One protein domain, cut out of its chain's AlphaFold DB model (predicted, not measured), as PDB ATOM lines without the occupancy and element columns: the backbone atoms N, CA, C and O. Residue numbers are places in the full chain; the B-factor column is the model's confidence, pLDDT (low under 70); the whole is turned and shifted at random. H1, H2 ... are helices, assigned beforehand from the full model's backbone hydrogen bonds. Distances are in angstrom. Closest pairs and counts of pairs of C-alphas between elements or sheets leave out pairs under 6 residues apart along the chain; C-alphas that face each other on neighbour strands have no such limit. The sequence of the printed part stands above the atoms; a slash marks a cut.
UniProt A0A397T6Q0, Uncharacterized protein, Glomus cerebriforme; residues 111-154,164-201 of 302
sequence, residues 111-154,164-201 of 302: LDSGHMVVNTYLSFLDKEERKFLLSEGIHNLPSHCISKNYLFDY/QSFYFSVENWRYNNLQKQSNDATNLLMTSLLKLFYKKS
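Overview. This is residues 111 to 154 and 164 to 201 of the 302 residues of an uncharacterized protein of Glomus cerebriforme (UniProt A0A397T6Q0). Five helices form a compact cluster round H1, which lies nearest the middle: H4 packs on it almost at a right angle, and the long H5 runs past its last turn. H2 runs side by side with H5, their lines nearly parallel but running opposite ways, and the short H3 lies on the other side of H1's last turn from H5. The printed part has 82 residues, with H1 to H5 in that order and no named strand: all helix. The radius of gyration of the C-alphas is 11.9 A, and the rounded outline spans 33 by 31 by 21 A.

Along the chain. H1, residues 114 to 122, begins at C-alpha 114 (-16.567, 0.903, 85.727) and is 12.4 A long. H2 is residues 127 to 135, 12.3 A, and H3 residues 144 to 149, 9.8 A. H4, residues 164 to 177, spans 19.9 A. H5, residues 185 to 201, spans 23.5 A and ends at C-alpha 201 (-21.072, -15.035, 94.854).

Arrangement. H1 and H4 touch, about perpendicular at 80 degrees; their closest C-alphas, His 115 and Trp 173, are 4.4 A apart. H1 and H3 are close but not clearly touching, at Thr 120 and Ser 147, C-alphas 7.5 A apart. So are H1 and H5, at Tyr 121 and Leu 193, 7.1 A. H2 and H5 only just touch, with 3 pairs of C-alphas within 8 A, closest Glu 129 and Ser 192, 6.8 A; H5 uses residues 188 to 192 alone, at a shallow tilt of 5 degrees, opposite ways. H4 touches H5 residues 185 to 190 alone, closest C-alphas Glu 171 and Thr 186, 6.2 A, at a steep tilt of 60 degrees. H3 and H5 are apart. In H1, H2, H4 and H5 every O i to N i+4 pair is within hydrogen-bond range; in H3 0 of 2 are, but 3 of 3 O i to N i+3 pairs.

Size, cuts and confidence. The C-alphas farthest apart, Leu 151 and Ser 182, are 34.4 A apart. Residues 155 to 163 are not printed, and C-alphas 154 and 164 across this cut are 20.5 A apart. Of the links printed whole, none is long. Residues 180 to 183 have pLDDT under 70; the mean of the printed part is 85.7.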
ATOM      1  N   LEU A 111     -14.543  -0.087  79.012       72.06
ATOM      2  CA  LEU A 111     -15.866   0.433  79.354       72.06
ATOM      3  C   LEU A 111     -15.716   1.551  80.389       72.06
ATOM      4  O   LEU A 111     -15.257   1.315  81.503       72.06
ATOM      5  N   ASP A 112     -16.183   2.751  80.050       72.75
ATOM      6  CA  ASP A 112     -16.164   3.910  80.959       72.75
ATOM      7  C   ASP A 112     -17.198   3.801  82.107       72.75
ATOM      8  O   ASP A 112     -17.308   4.627  83.009       72.75
ATOM      9  N   SER A 113     -17.968   2.713  82.128       80.12
ATOM     10  CA  SER A 113     -18.995   2.434  83.131       80.12
ATOM     11  C   SER A 113     -18.468   1.796  84.420       80.12
ATOM     12  O   SER A 113     -19.264   1.513  85.316       80.12
ATOM     13  N   GLY A 114     -17.153   1.580  84.561       84.44
ATOM     14  CA  GLY A 114     -16.567   0.903  85.727       84.44
ATOM     15  C   GLY A 114     -16.972   1.527  87.069       84.44
ATOM     16  O   GLY A 114     -17.326   0.815  88.008       84.44
ATOM     17  N   HIS A 115     -17.037   2.858  87.141       86.44
ATOM     18  CA  HIS A 115     -17.488   3.562  88.342       86.44
ATOM     19  C   HIS A 115     -18.974   3.296  88.661       86.44
ATOM     20  O   HIS A 115     -19.337   3.151  89.825       86.44
ATOM     21  N   MET A 116     -19.846   3.153  87.655       90.12
ATOM     22  CA  MET A 116     -21.257   2.793  87.864       90.12
ATOM     23  C   MET A 116     -21.414   1.353  88.368       90.12
ATOM     24  O   MET A 116     -22.278   1.081  89.206       90.12
ATOM     25  N   VAL A 117     -20.563   0.437  87.899       93.00
ATOM     26  CA  VAL A 117     -20.507  -0.944  88.405       93.00
ATOM     27  C   VAL A 117     -20.111  -0.948  89.882       93.00
ATOM     28  O   VAL A 117     -20.786  -1.579  90.696       93.00
ATOM     29  N   VAL A 118     -19.069  -0.193  90.252       94.62
ATOM     30  CA  VAL A 118     -18.659  -0.028  91.656       94.62
ATOM     31  C   VAL A 118     -19.799   0.551  92.488       94.62
ATOM     32  O   VAL A 118     -20.145  -0.014  93.522       94.62
ATOM     33  N   ASN A 119     -20.451   1.610  92.006       93.25
ATOM     34  CA  ASN A 119     -21.590   2.223  92.685       93.25
ATOM     35  C   ASN A 119     -22.737   1.225  92.917       93.25
ATOM     36  O   ASN A 119     -23.328   1.179  93.996       93.25
ATOM     37  N   THR A 120     -23.016   0.382  91.920       94.50
ATOM     38  CA  THR A 120     -24.007  -0.690  92.040       94.50
ATOM     39  C   THR A 120     -23.624  -1.624  93.181       94.50
ATOM     40  O   THR A 120     -24.420  -1.810  94.096       94.50
ATOM     41  N   TYR A 121     -22.397  -2.148  93.202       95.44
ATOM     42  CA  TYR A 121     -21.962  -3.073  94.249       95.44
ATOM     43  C   TYR A 121     -21.889  -2.456  95.646       95.44
ATOM     44  O   TYR A 121     -22.307  -3.100  96.607       95.44
ATOM     45  N   LEU A 122     -21.459  -1.201  95.775       95.75
ATOM     46  CA  LEU A 122     -21.432  -0.505  97.065       95.75
ATOM     47  C   LEU A 122     -22.829  -0.371  97.692       95.75
ATOM     48  O   LEU A 122     -22.956  -0.339  98.915       95.75
ATOM     49  N   SER A 123     -23.891  -0.343  96.884       94.75
ATOM     50  CA  SER A 123     -25.267  -0.319  97.398       94.75
ATOM     51  C   SER A 123     -25.727  -1.656  98.011       94.75
ATOM     52  O   SER A 123     -26.694  -1.672  98.776       94.75
ATOM     53  N   PHE A 124     -25.041  -2.763  97.692       95.25
ATOM     54  CA  PHE A 124     -25.309  -4.107  98.223       95.25
ATOM     55  C   PHE A 124     -24.507  -4.435  99.492       95.25
ATOM     56  O   PHE A 124     -24.665  -5.529 100.036       95.25
ATOM     57  N   LEU A 125     -23.643  -3.529  99.965       94.62
ATOM     58  CA  LEU A 125     -22.906  -3.731 101.213       94.62
ATOM     59  C   LEU A 125     -23.860  -3.860 102.399       94.62
ATOM     60  O   LEU A 125     -24.835  -3.119 102.508       94.62
ATOM     61  N   ASP A 126     -23.556  -4.781 103.311       91.62
ATOM     62  CA  ASP A 126     -24.327  -4.918 104.541       91.62
ATOM     63  C   ASP A 126     -24.156  -3.688 105.458       91.62
ATOM     64  O   ASP A 126     -23.301  -2.819 105.254       91.62
ATOM     65  N   LYS A 127     -25.033  -3.575 106.461       92.12
ATOM     66  CA  LYS A 127     -25.057  -2.407 107.351       92.12
ATOM     67  C   LYS A 127     -23.752  -2.232 108.126       92.12
ATOM     68  O   LYS A 127     -23.384  -1.092 108.392       92.12
ATOM     69  N   GLU A 128     -23.087  -3.324 108.493       92.38
ATOM     70  CA  GLU A 128     -21.875  -3.280 109.311       92.38
ATOM     71  C   GLU A 128     -20.669  -2.857 108.470       92.38
ATOM     72  O   GLU A 128     -19.974  -1.914 108.840       92.38
ATOM     73  N   GLU A 129     -20.500  -3.431 107.278       92.00
ATOM     74  CA  GLU A 129     -19.451  -3.027 106.337       92.00
ATOM     75  C   GLU A 129     -19.628  -1.565 105.900       92.00
ATOM     76  O   GLU A 129     -18.664  -0.812 105.775       92.00
ATOM     77  N   ARG A 130     -20.879  -1.116 105.723       93.62
ATOM     78  CA  ARG A 130     -21.164   0.290 105.425       93.62
ATOM     79  C   ARG A 130     -20.776   1.212 106.580       93.62
ATOM     80  O   ARG A 130     -20.189   2.260 106.328       93.62
ATOM     81  N   LYS A 131     -21.121   0.866 107.826       93.25
ATOM     82  CA  LYS A 131     -20.723   1.656 109.006       93.25
ATOM     83  C   LYS A 131     -19.204   1.737 109.123       93.25
ATOM     84  O   LYS A 131     -18.705   2.820 109.396       93.25
ATOM     85  N   PHE A 132     -18.505   0.632 108.865       91.19
ATOM     86  CA  PHE A 132     -17.045   0.589 108.837       91.19
ATOM     87  C   PHE A 132     -16.468   1.570 107.806       91.19
ATOM     88  O   PHE A 132     -15.682   2.442 108.153       91.19
ATOM     89  N   LEU A 133     -16.922   1.532 106.551       91.19
ATOM     90  CA  LEU A 133     -16.426   2.478 105.541       91.19
ATOM     91  C   LEU A 133     -16.741   3.942 105.892       91.19
ATOM     92  O   LEU A 133     -15.940   4.833 105.613       91.19
ATOM     93  N   LEU A 134     -17.886   4.201 106.532       92.00
ATOM     94  CA  LEU A 134     -18.233   5.536 107.024       92.00
ATOM     95  C   LEU A 134     -17.318   5.995 108.169       92.00
ATOM     96  O   LEU A 134     -16.974   7.177 108.197       92.00
ATOM     97  N   SER A 135     -16.923   5.109 109.094       90.44
ATOM     98  CA  SER A 135     -15.981   5.450 110.172       90.44
ATOM     99  C   SER A 135     -14.573   5.725 109.650       90.44
ATOM    100  O   SER A 135     -13.887   6.577 110.201       90.44
ATOM    101  N   GLU A 136     -14.190   5.090 108.542       88.50
ATOM    102  CA  GLU A 136     -12.939   5.362 107.821       88.50
ATOM    103  C   GLU A 136     -13.002   6.627 106.933       88.50
ATOM    104  O   GLU A 136     -12.089   6.905 106.156       88.50
ATOM    105  N   GLY A 137     -14.082   7.413 107.017       87.88
ATOM    106  CA  GLY A 137     -14.215   8.698 106.324       87.88
ATOM    107  C   GLY A 137     -14.823   8.632 104.918       87.88
ATOM    108  O   GLY A 137     -14.897   9.651 104.227       87.88
ATOM    109  N   ILE A 138     -15.303   7.473 104.457       90.31
ATOM    110  CA  ILE A 138     -15.901   7.313 103.120       90.31
ATOM    111  C   ILE A 138     -17.392   7.662 103.175       90.31
ATOM    112  O   ILE A 138     -18.264   6.798 103.255       90.31
ATOM    113  N   HIS A 139     -17.704   8.957 103.141       86.31
ATOM    114  CA  HIS A 139     -19.064   9.452 103.384       86.31
ATOM    115  C   HIS A 139     -20.006   9.415 102.165       86.31
ATOM    116  O   HIS A 139     -21.222   9.346 102.341       86.31
ATOM    117  N   ASN A 140     -19.480   9.367 100.936       87.75
ATOM    118  CA  ASN A 140     -20.282   9.457  99.704       87.75
ATOM    119  C   ASN A 140     -20.733   8.088  99.157       87.75
ATOM    120  O   ASN A 140     -20.782   7.863  97.949       87.75
ATOM    121  N   LEU A 141     -21.060   7.143 100.042       90.12
ATOM    122  CA  LEU A 141     -21.519   5.814  99.634       90.12
ATOM    123  C   LEU A 141     -22.975   5.847  99.129       90.12
ATOM    124  O   LEU A 141     -23.840   6.409  99.813       90.12
ATOM    125  N   PRO A 142     -23.307   5.142  98.032       89.06
ATOM    126  CA  PRO A 142     -24.671   5.069  97.505       89.06
ATOM    127  C   PRO A 142     -25.640   4.517  98.547       89.06
ATOM    128  O   PRO A 142     -25.282   3.633  99.321       89.06
ATOM    129  N   SER A 143     -26.873   5.023  98.593       84.81
ATOM    130  CA  SER A 143     -27.855   4.578  99.589       84.81
ATOM    131  C   SER A 143     -28.123   3.073  99.486       84.81
ATOM    132  O   SER A 143     -28.431   2.558  98.415       84.81
ATOM    133  N   HIS A 144     -28.096   2.376 100.626       77.94
ATOM    134  CA  HIS A 144     -28.435   0.952 100.707       77.94
ATOM    135  C   HIS A 144     -29.870   0.660 100.227       77.94
ATOM    136  O   HIS A 144     -30.181  -0.449  99.815       77.94
ATOM    137  N   CYS A 145     -30.781   1.636 100.258       77.38
ATOM    138  CA  CYS A 145     -32.142   1.416  99.758       77.38
ATOM    139  C   CYS A 145     -32.190   1.252  98.232       77.38
ATOM    140  O   CYS A 145     -33.138   0.657  97.728       77.38
ATOM    141  N   ILE A 146     -31.168   1.727  97.508       79.81
ATOM    142  CA  ILE A 146     -31.080   1.601  96.049       79.81
ATOM    143  C   ILE A 146     -30.992   0.128  95.644       79.81
ATOM    144  O   ILE A 146     -31.627  -0.262  94.667       79.81
ATOM    145  N   SER A 147     -30.296  -0.712  96.423       78.62
ATOM    146  CA  SER A 147     -30.152  -2.131  96.081       78.62
ATOM    147  C   SER A 147     -31.479  -2.888  96.068       78.62
ATOM    148  O   SER A 147     -31.666  -3.785  95.251       78.62
ATOM    149  N   LYS A 148     -32.445  -2.469  96.896       80.12
ATOM    150  CA  LYS A 148     -33.802  -3.040  96.925       80.12
ATOM    151  C   LYS A 148     -34.609  -2.754  95.657       80.12
ATOM    152  O   LYS A 148     -35.570  -3.463  95.386       80.12
ATOM    153  N   ASN A 149     -34.225  -1.726  94.899       86.56
ATOM    154  CA  ASN A 149     -34.885  -1.349  93.651       86.56
ATOM    155  C   ASN A 149     -34.264  -2.042  92.430       86.56
ATOM    156  O   ASN A 149     -34.807  -1.934  91.328       86.56
ATOM    157  N   TYR A 150     -33.135  -2.741  92.585       88.94
ATOM    158  CA  TYR A 150     -32.554  -3.491  91.480       88.94
ATOM    159  C   TYR A 150     -33.350  -4.757  91.181       88.94
ATOM    160  O   TYR A 150     -33.794  -5.479  92.067       88.94
ATOM    161  N   LEU A 151     -33.481  -5.047  89.886       91.50
ATOM    162  CA  LEU A 151     -34.178  -6.234  89.389       91.50
ATOM    163  C   LEU A 151     -33.450  -7.545  89.725       91.50
ATOM    164  O   LEU A 151     -34.073  -8.606  89.694       91.50
ATOM    165  N   PHE A 152     -32.148  -7.479  90.009       93.50
ATOM    166  CA  PHE A 152     -31.291  -8.637  90.228       93.50
ATOM    167  C   PHE A 152     -30.316  -8.399  91.388       93.50
ATOM    168  O   PHE A 152     -29.827  -7.283  91.565       93.50
ATOM    169  N   ASP A 153     -29.978  -9.459  92.131       92.19
ATOM    170  CA  ASP A 153     -28.902  -9.448  93.137       92.19
ATOM    171  C   ASP A 153     -27.547  -9.595  92.425       92.19
ATOM    172  O   ASP A 153     -26.919 -10.649  92.440       92.19
ATOM    173  N   TYR A 154     -27.123  -8.538  91.722       93.94
ATOM    174  CA  TYR A 154     -25.928  -8.527  90.869       93.94
ATOM    175  C   TYR A 154     -24.649  -9.120  91.491       93.94
ATOM    176  O   TYR A 154     -23.916  -9.793  90.756       93.94
ATOM    177  N   GLN A 164      -6.571  -5.584  87.575       76.81
ATOM    178  CA  GLN A 164      -6.245  -4.247  87.079       76.81
ATOM    179  C   GLN A 164      -7.505  -3.456  86.697       76.81
ATOM    180  O   GLN A 164      -7.632  -2.286  87.043       76.81
ATOM    181  N   SER A 165      -8.468  -4.101  86.032       82.31
ATOM    182  CA  SER A 165      -9.732  -3.451  85.650       82.31
ATOM    183  C   SER A 165     -10.594  -3.139  86.863       82.31
ATOM    184  O   SER A 165     -11.247  -2.099  86.901       82.31
ATOM    185  N   PHE A 166     -10.578  -4.024  87.857       86.19
ATOM    186  CA  PHE A 166     -11.259  -3.801  89.122       86.19
ATOM    187  C   PHE A 166     -10.655  -2.610  89.877       86.19
ATOM    188  O   PHE A 166     -11.388  -1.682  90.210       86.19
ATOM    189  N   TYR A 167      -9.326  -2.579  90.030       84.25
ATOM    190  CA  TYR A 167      -8.603  -1.465  90.646       84.25
ATOM    191  C   TYR A 167      -8.929  -0.131  89.969       84.25
ATOM    192  O   TYR A 167      -9.362   0.799  90.641       84.25
ATOM    193  N   PHE A 168      -8.805  -0.047  88.640       84.56
ATOM    194  CA  PHE A 168      -9.117   1.187  87.916       84.56
ATOM    195  C   PHE A 168     -10.578   1.612  88.069       84.56
ATOM    196  O   PHE A 168     -10.861   2.799  88.179       84.56
ATOM    197  N   SER A 169     -11.513   0.661  88.119       89.50
ATOM    198  CA  SER A 169     -12.931   0.981  88.317       89.50
ATOM    199  C   SER A 169     -13.191   1.585  89.699       89.50
ATOM    200  O   SER A 169     -13.953   2.546  89.811       89.50
ATOM    201  N   VAL A 170     -12.551   1.046  90.743       89.56
ATOM    202  CA  VAL A 170     -12.656   1.574  92.112       89.56
ATOM    203  C   VAL A 170     -11.946   2.915  92.238       89.56
ATOM    204  O   VAL A 170     -12.513   3.831  92.826       89.56
ATOM    205  N   GLU A 171     -10.773   3.072  91.625       86.25
ATOM    206  CA  GLU A 171     -10.066   4.354  91.582       86.25
ATOM    207  C   GLU A 171     -10.876   5.441  90.884       86.25
ATOM    208  O   GLU A 171     -11.006   6.542  91.414       86.25
ATOM    209  N   ASN A 172     -11.484   5.129  89.740       88.12
ATOM    210  CA  ASN A 172     -12.340   6.076  89.033       88.12
ATOM    211  C   ASN A 172     -13.563   6.452  89.878       88.12
ATOM    212  O   ASN A 172     -13.924   7.624  89.955       88.12
ATOM    213  N   TRP A 173     -14.188   5.482  90.559       92.19
ATOM    214  CA  TRP A 173     -15.278   5.788  91.488       92.19
ATOM    215  C   TRP A 173     -14.799   6.689  92.631       92.19
ATOM    216  O   TRP A 173     -15.453   7.689  92.920       92.19
ATOM    217  N   ARG A 174     -13.650   6.381  93.243       89.69
ATOM    218  CA  ARG A 174     -13.054   7.178  94.320       89.69
ATOM    219  C   ARG A 174     -12.813   8.611  93.866       89.69
ATOM    220  O   ARG A 174     -13.273   9.529  94.531       89.69
ATOM    221  N   TYR A 175     -12.143   8.796  92.732       87.44
ATOM    222  CA  TYR A 175     -11.833  10.112  92.178       87.44
ATOM    223  C   TYR A 175     -13.097  10.945  91.930       87.44
ATOM    224  O   TYR A 175     -13.139  12.125  92.269       87.44
ATOM    225  N   ASN A 176     -14.149  10.314  91.404       87.81
ATOM    226  CA  ASN A 176     -15.402  10.996  91.084       87.81
ATOM    227  C   ASN A 176     -16.256  11.326  92.318       87.81
ATOM    228  O   ASN A 176     -17.074  12.241  92.255       87.81
ATOM    229  N   ASN A 177     -16.115  10.580  93.420       88.62
ATOM    230  CA  ASN A 177     -17.031  10.674  94.561       88.62
ATOM    231  C   ASN A 177     -16.384  11.196  95.846       88.62
ATOM    232  O   ASN A 177     -17.109  11.676  96.714       88.62
ATOM    233  N   LEU A 178     -15.062  11.121  95.997       86.56
ATOM    234  CA  LEU A 178     -14.354  11.503  97.218       86.56
ATOM    235  C   LEU A 178     -13.425  12.692  96.939       86.56
ATOM    236  O   LEU A 178     -12.483  12.599  96.156       86.56
ATOM    237  N   GLN A 179     -13.664  13.823  97.608       70.94
ATOM    238  CA  GLN A 179     -12.780  14.990  97.523       70.94
ATOM    239  C   GLN A 179     -11.559  14.784  98.433       70.94
ATOM    240  O   GLN A 179     -11.728  14.622  99.637       70.94
ATOM    241  N   LYS A 180     -10.342  14.780  97.857       65.19
ATOM    242  CA  LYS A 180      -9.031  14.723  98.554       65.19
ATOM    243  C   LYS A 180      -9.013  13.841  99.822       65.19
ATOM    244  O   LYS A 180      -8.675  14.308 100.905       65.19
ATOM    245  N   GLN A 181      -9.366  12.564  99.685       61.66
ATOM    246  CA  GLN A 181      -9.192  11.571 100.755       61.66
ATOM    247  C   GLN A 181      -7.831  10.870 100.670       61.66
ATOM    248  O   GLN A 181      -7.150  10.960  99.644       61.66
ATOM    249  N   SER A 182      -7.440  10.192 101.758       59.53
ATOM    250  CA  SER A 182      -6.168   9.468 101.866       59.53
ATOM    251  C   SER A 182      -6.001   8.424 100.753       59.53
ATOM    252  O   SER A 182      -6.971   7.948 100.153       59.53
ATOM    253  N   ASN A 183      -4.750   8.037 100.491       61.38
ATOM    254  CA  ASN A 183      -4.414   6.980  99.531       61.38
ATOM    255  C   ASN A 183      -5.009   5.605  99.905       61.38
ATOM    256  O   ASN A 183      -5.026   4.710  99.065       61.38
ATOM    257  N   ASP A 184      -5.529   5.442 101.125       70.69
ATOM    258  CA  ASP A 184      -5.993   4.155 101.650       70.69
ATOM    259  C   ASP A 184      -7.466   3.852 101.316       70.69
ATOM    260  O   ASP A 184      -7.884   2.693 101.357       70.69
ATOM    261  N   ALA A 185      -8.258   4.855 100.909       83.00
ATOM    262  CA  ALA A 185      -9.684   4.680 100.601       83.00
ATOM    263  C   ALA A 185      -9.933   3.652  99.481       83.00
ATOM    264  O   ALA A 185     -10.889   2.879  99.531       83.00
ATOM    265  N   THR A 186      -9.049   3.597  98.485       83.00
ATOM    266  CA  THR A 186      -9.090   2.607  97.399       83.00
ATOM    267  C   THR A 186      -8.994   1.192  97.937       83.00
ATOM    268  O   THR A 186      -9.788   0.328  97.571       83.00
ATOM    269  N   ASN A 187      -8.034   0.961  98.831       77.31
ATOM    270  CA  ASN A 187      -7.772  -0.347  99.411       77.31
ATOM    271  C   ASN A 187      -8.934  -0.798 100.296       77.31
ATOM    272  O   ASN A 187      -9.347  -1.957 100.219       77.31
ATOM    273  N   LEU A 188      -9.515   0.123 101.067       83.25
ATOM    274  CA  LEU A 188     -10.710  -0.137 101.867       83.25
ATOM    275  C   LEU A 188     -11.905  -0.525 100.986       83.25
ATOM    276  O   LEU A 188     -12.505  -1.578 101.199       83.25
ATOM    277  N   LEU A 189     -12.197   0.254  99.939       89.19
ATOM    278  CA  LEU A 189     -13.286  -0.034  98.994       89.19
ATOM    279  C   LEU A 189     -13.096  -1.383  98.296       89.19
ATOM    280  O   LEU A 189     -14.026  -2.189  98.239       89.19
ATOM    281  N   MET A 190     -11.892  -1.646  97.785       86.50
ATOM    282  CA  MET A 190     -11.547  -2.925  97.162       86.50
ATOM    283  C   MET A 190     -11.769  -4.074  98.144       86.50
ATOM    284  O   MET A 190     -12.411  -5.062  97.795       86.50
ATOM    285  N   THR A 191     -11.299  -3.930  99.384       81.31
ATOM    286  CA  THR A 191     -11.435  -4.947 100.431       81.31
ATOM    287  C   THR A 191     -12.903  -5.236 100.735       81.31
ATOM    288  O   THR A 191     -13.317  -6.393 100.662       81.31
ATOM    289  N   SER A 192     -13.723  -4.216 100.985       87.75
ATOM    290  CA  SER A 192     -15.155  -4.389 101.263       87.75
ATOM    291  C   SER A 192     -15.917  -5.018 100.096       87.75
ATOM    292  O   SER A 192     -16.775  -5.877 100.301       87.75
ATOM    293  N   LEU A 193     -15.584  -4.650  98.856       90.88
ATOM    294  CA  LEU A 193     -16.176  -5.254  97.662       90.88
ATOM    295  C   LEU A 193     -15.774  -6.727  97.506       90.88
ATOM    296  O   LEU A 193     -16.618  -7.562  97.191       90.88
ATOM    297  N   LEU A 194     -14.518  -7.083  97.789       83.69
ATOM    298  CA  LEU A 194     -14.075  -8.481  97.775       83.69
ATOM    299  C   LEU A 194     -14.785  -9.308  98.856       83.69
ATOM    300  O   LEU A 194     -15.239 -10.416  98.569       83.69
ATOM    301  N   LYS A 195     -14.975  -8.757 100.065       82.44
ATOM    302  CA  LYS A 195     -15.792  -9.394 101.112       82.44
ATOM    303  C   LYS A 195     -17.237  -9.598 100.660       82.44
ATOM    304  O   LYS A 195     -17.803 -10.667 100.890       82.44
ATOM    305  N   LEU A 196     -17.837  -8.599 100.009       89.56
ATOM    306  CA  LEU A 196     -19.184  -8.703  99.444       89.56
ATOM    307  C   LEU A 196     -19.268  -9.863  98.446       89.56
ATOM    308  O   LEU A 196     -20.170 -10.696  98.546       89.56
ATOM    309  N   PHE A 197     -18.323  -9.943  97.508       87.06
ATOM    310  CA  PHE A 197     -18.306 -11.011  96.513       87.06
ATOM    311  C   PHE A 197     -18.115 -12.379  97.162       87.06
ATOM    312  O   PHE A 197     -18.839 -13.307  96.809       87.06
ATOM    313  N   TYR A 198     -17.235 -12.508  98.153       79.38
ATOM    314  CA  TYR A 198     -17.077 -13.753  98.903       79.38
ATOM    315  C   TYR A 198     -18.391 -14.207  99.545       79.38
ATOM    316  O   TYR A 198     -18.829 -15.340  99.346       79.38
ATOM    317  N   LYS A 199     -19.061 -13.294 100.261       84.19
ATOM    318  CA  LYS A 199     -20.321 -13.569 100.964       84.19
ATOM    319  C   LYS A 199     -21.460 -13.948 100.008       84.19
ATOM    320  O   LYS A 199     -22.293 -14.778 100.358       84.19
ATOM    321  N   LYS A 200     -21.534 -13.320  98.826       87.56
ATOM    322  CA  LYS A 200     -22.693 -13.412  97.916       87.56
ATOM    323  C   LYS A 200     -22.502 -14.351  96.733       87.56
ATOM    324  O   LYS A 200     -23.409 -15.102  96.392       87.56
ATOM    325  N   SER A 201     -21.354 -14.270  96.074       79.69
ATOM    326  CA  SER A 201     -21.072 -15.035  94.854       79.69
ATOM    327  C   SER A 201     -20.476 -16.411  95.144       79.69
ATOM    328  O   SER A 201     -20.444 -17.267  94.258       79.69
TER     329      SER A 201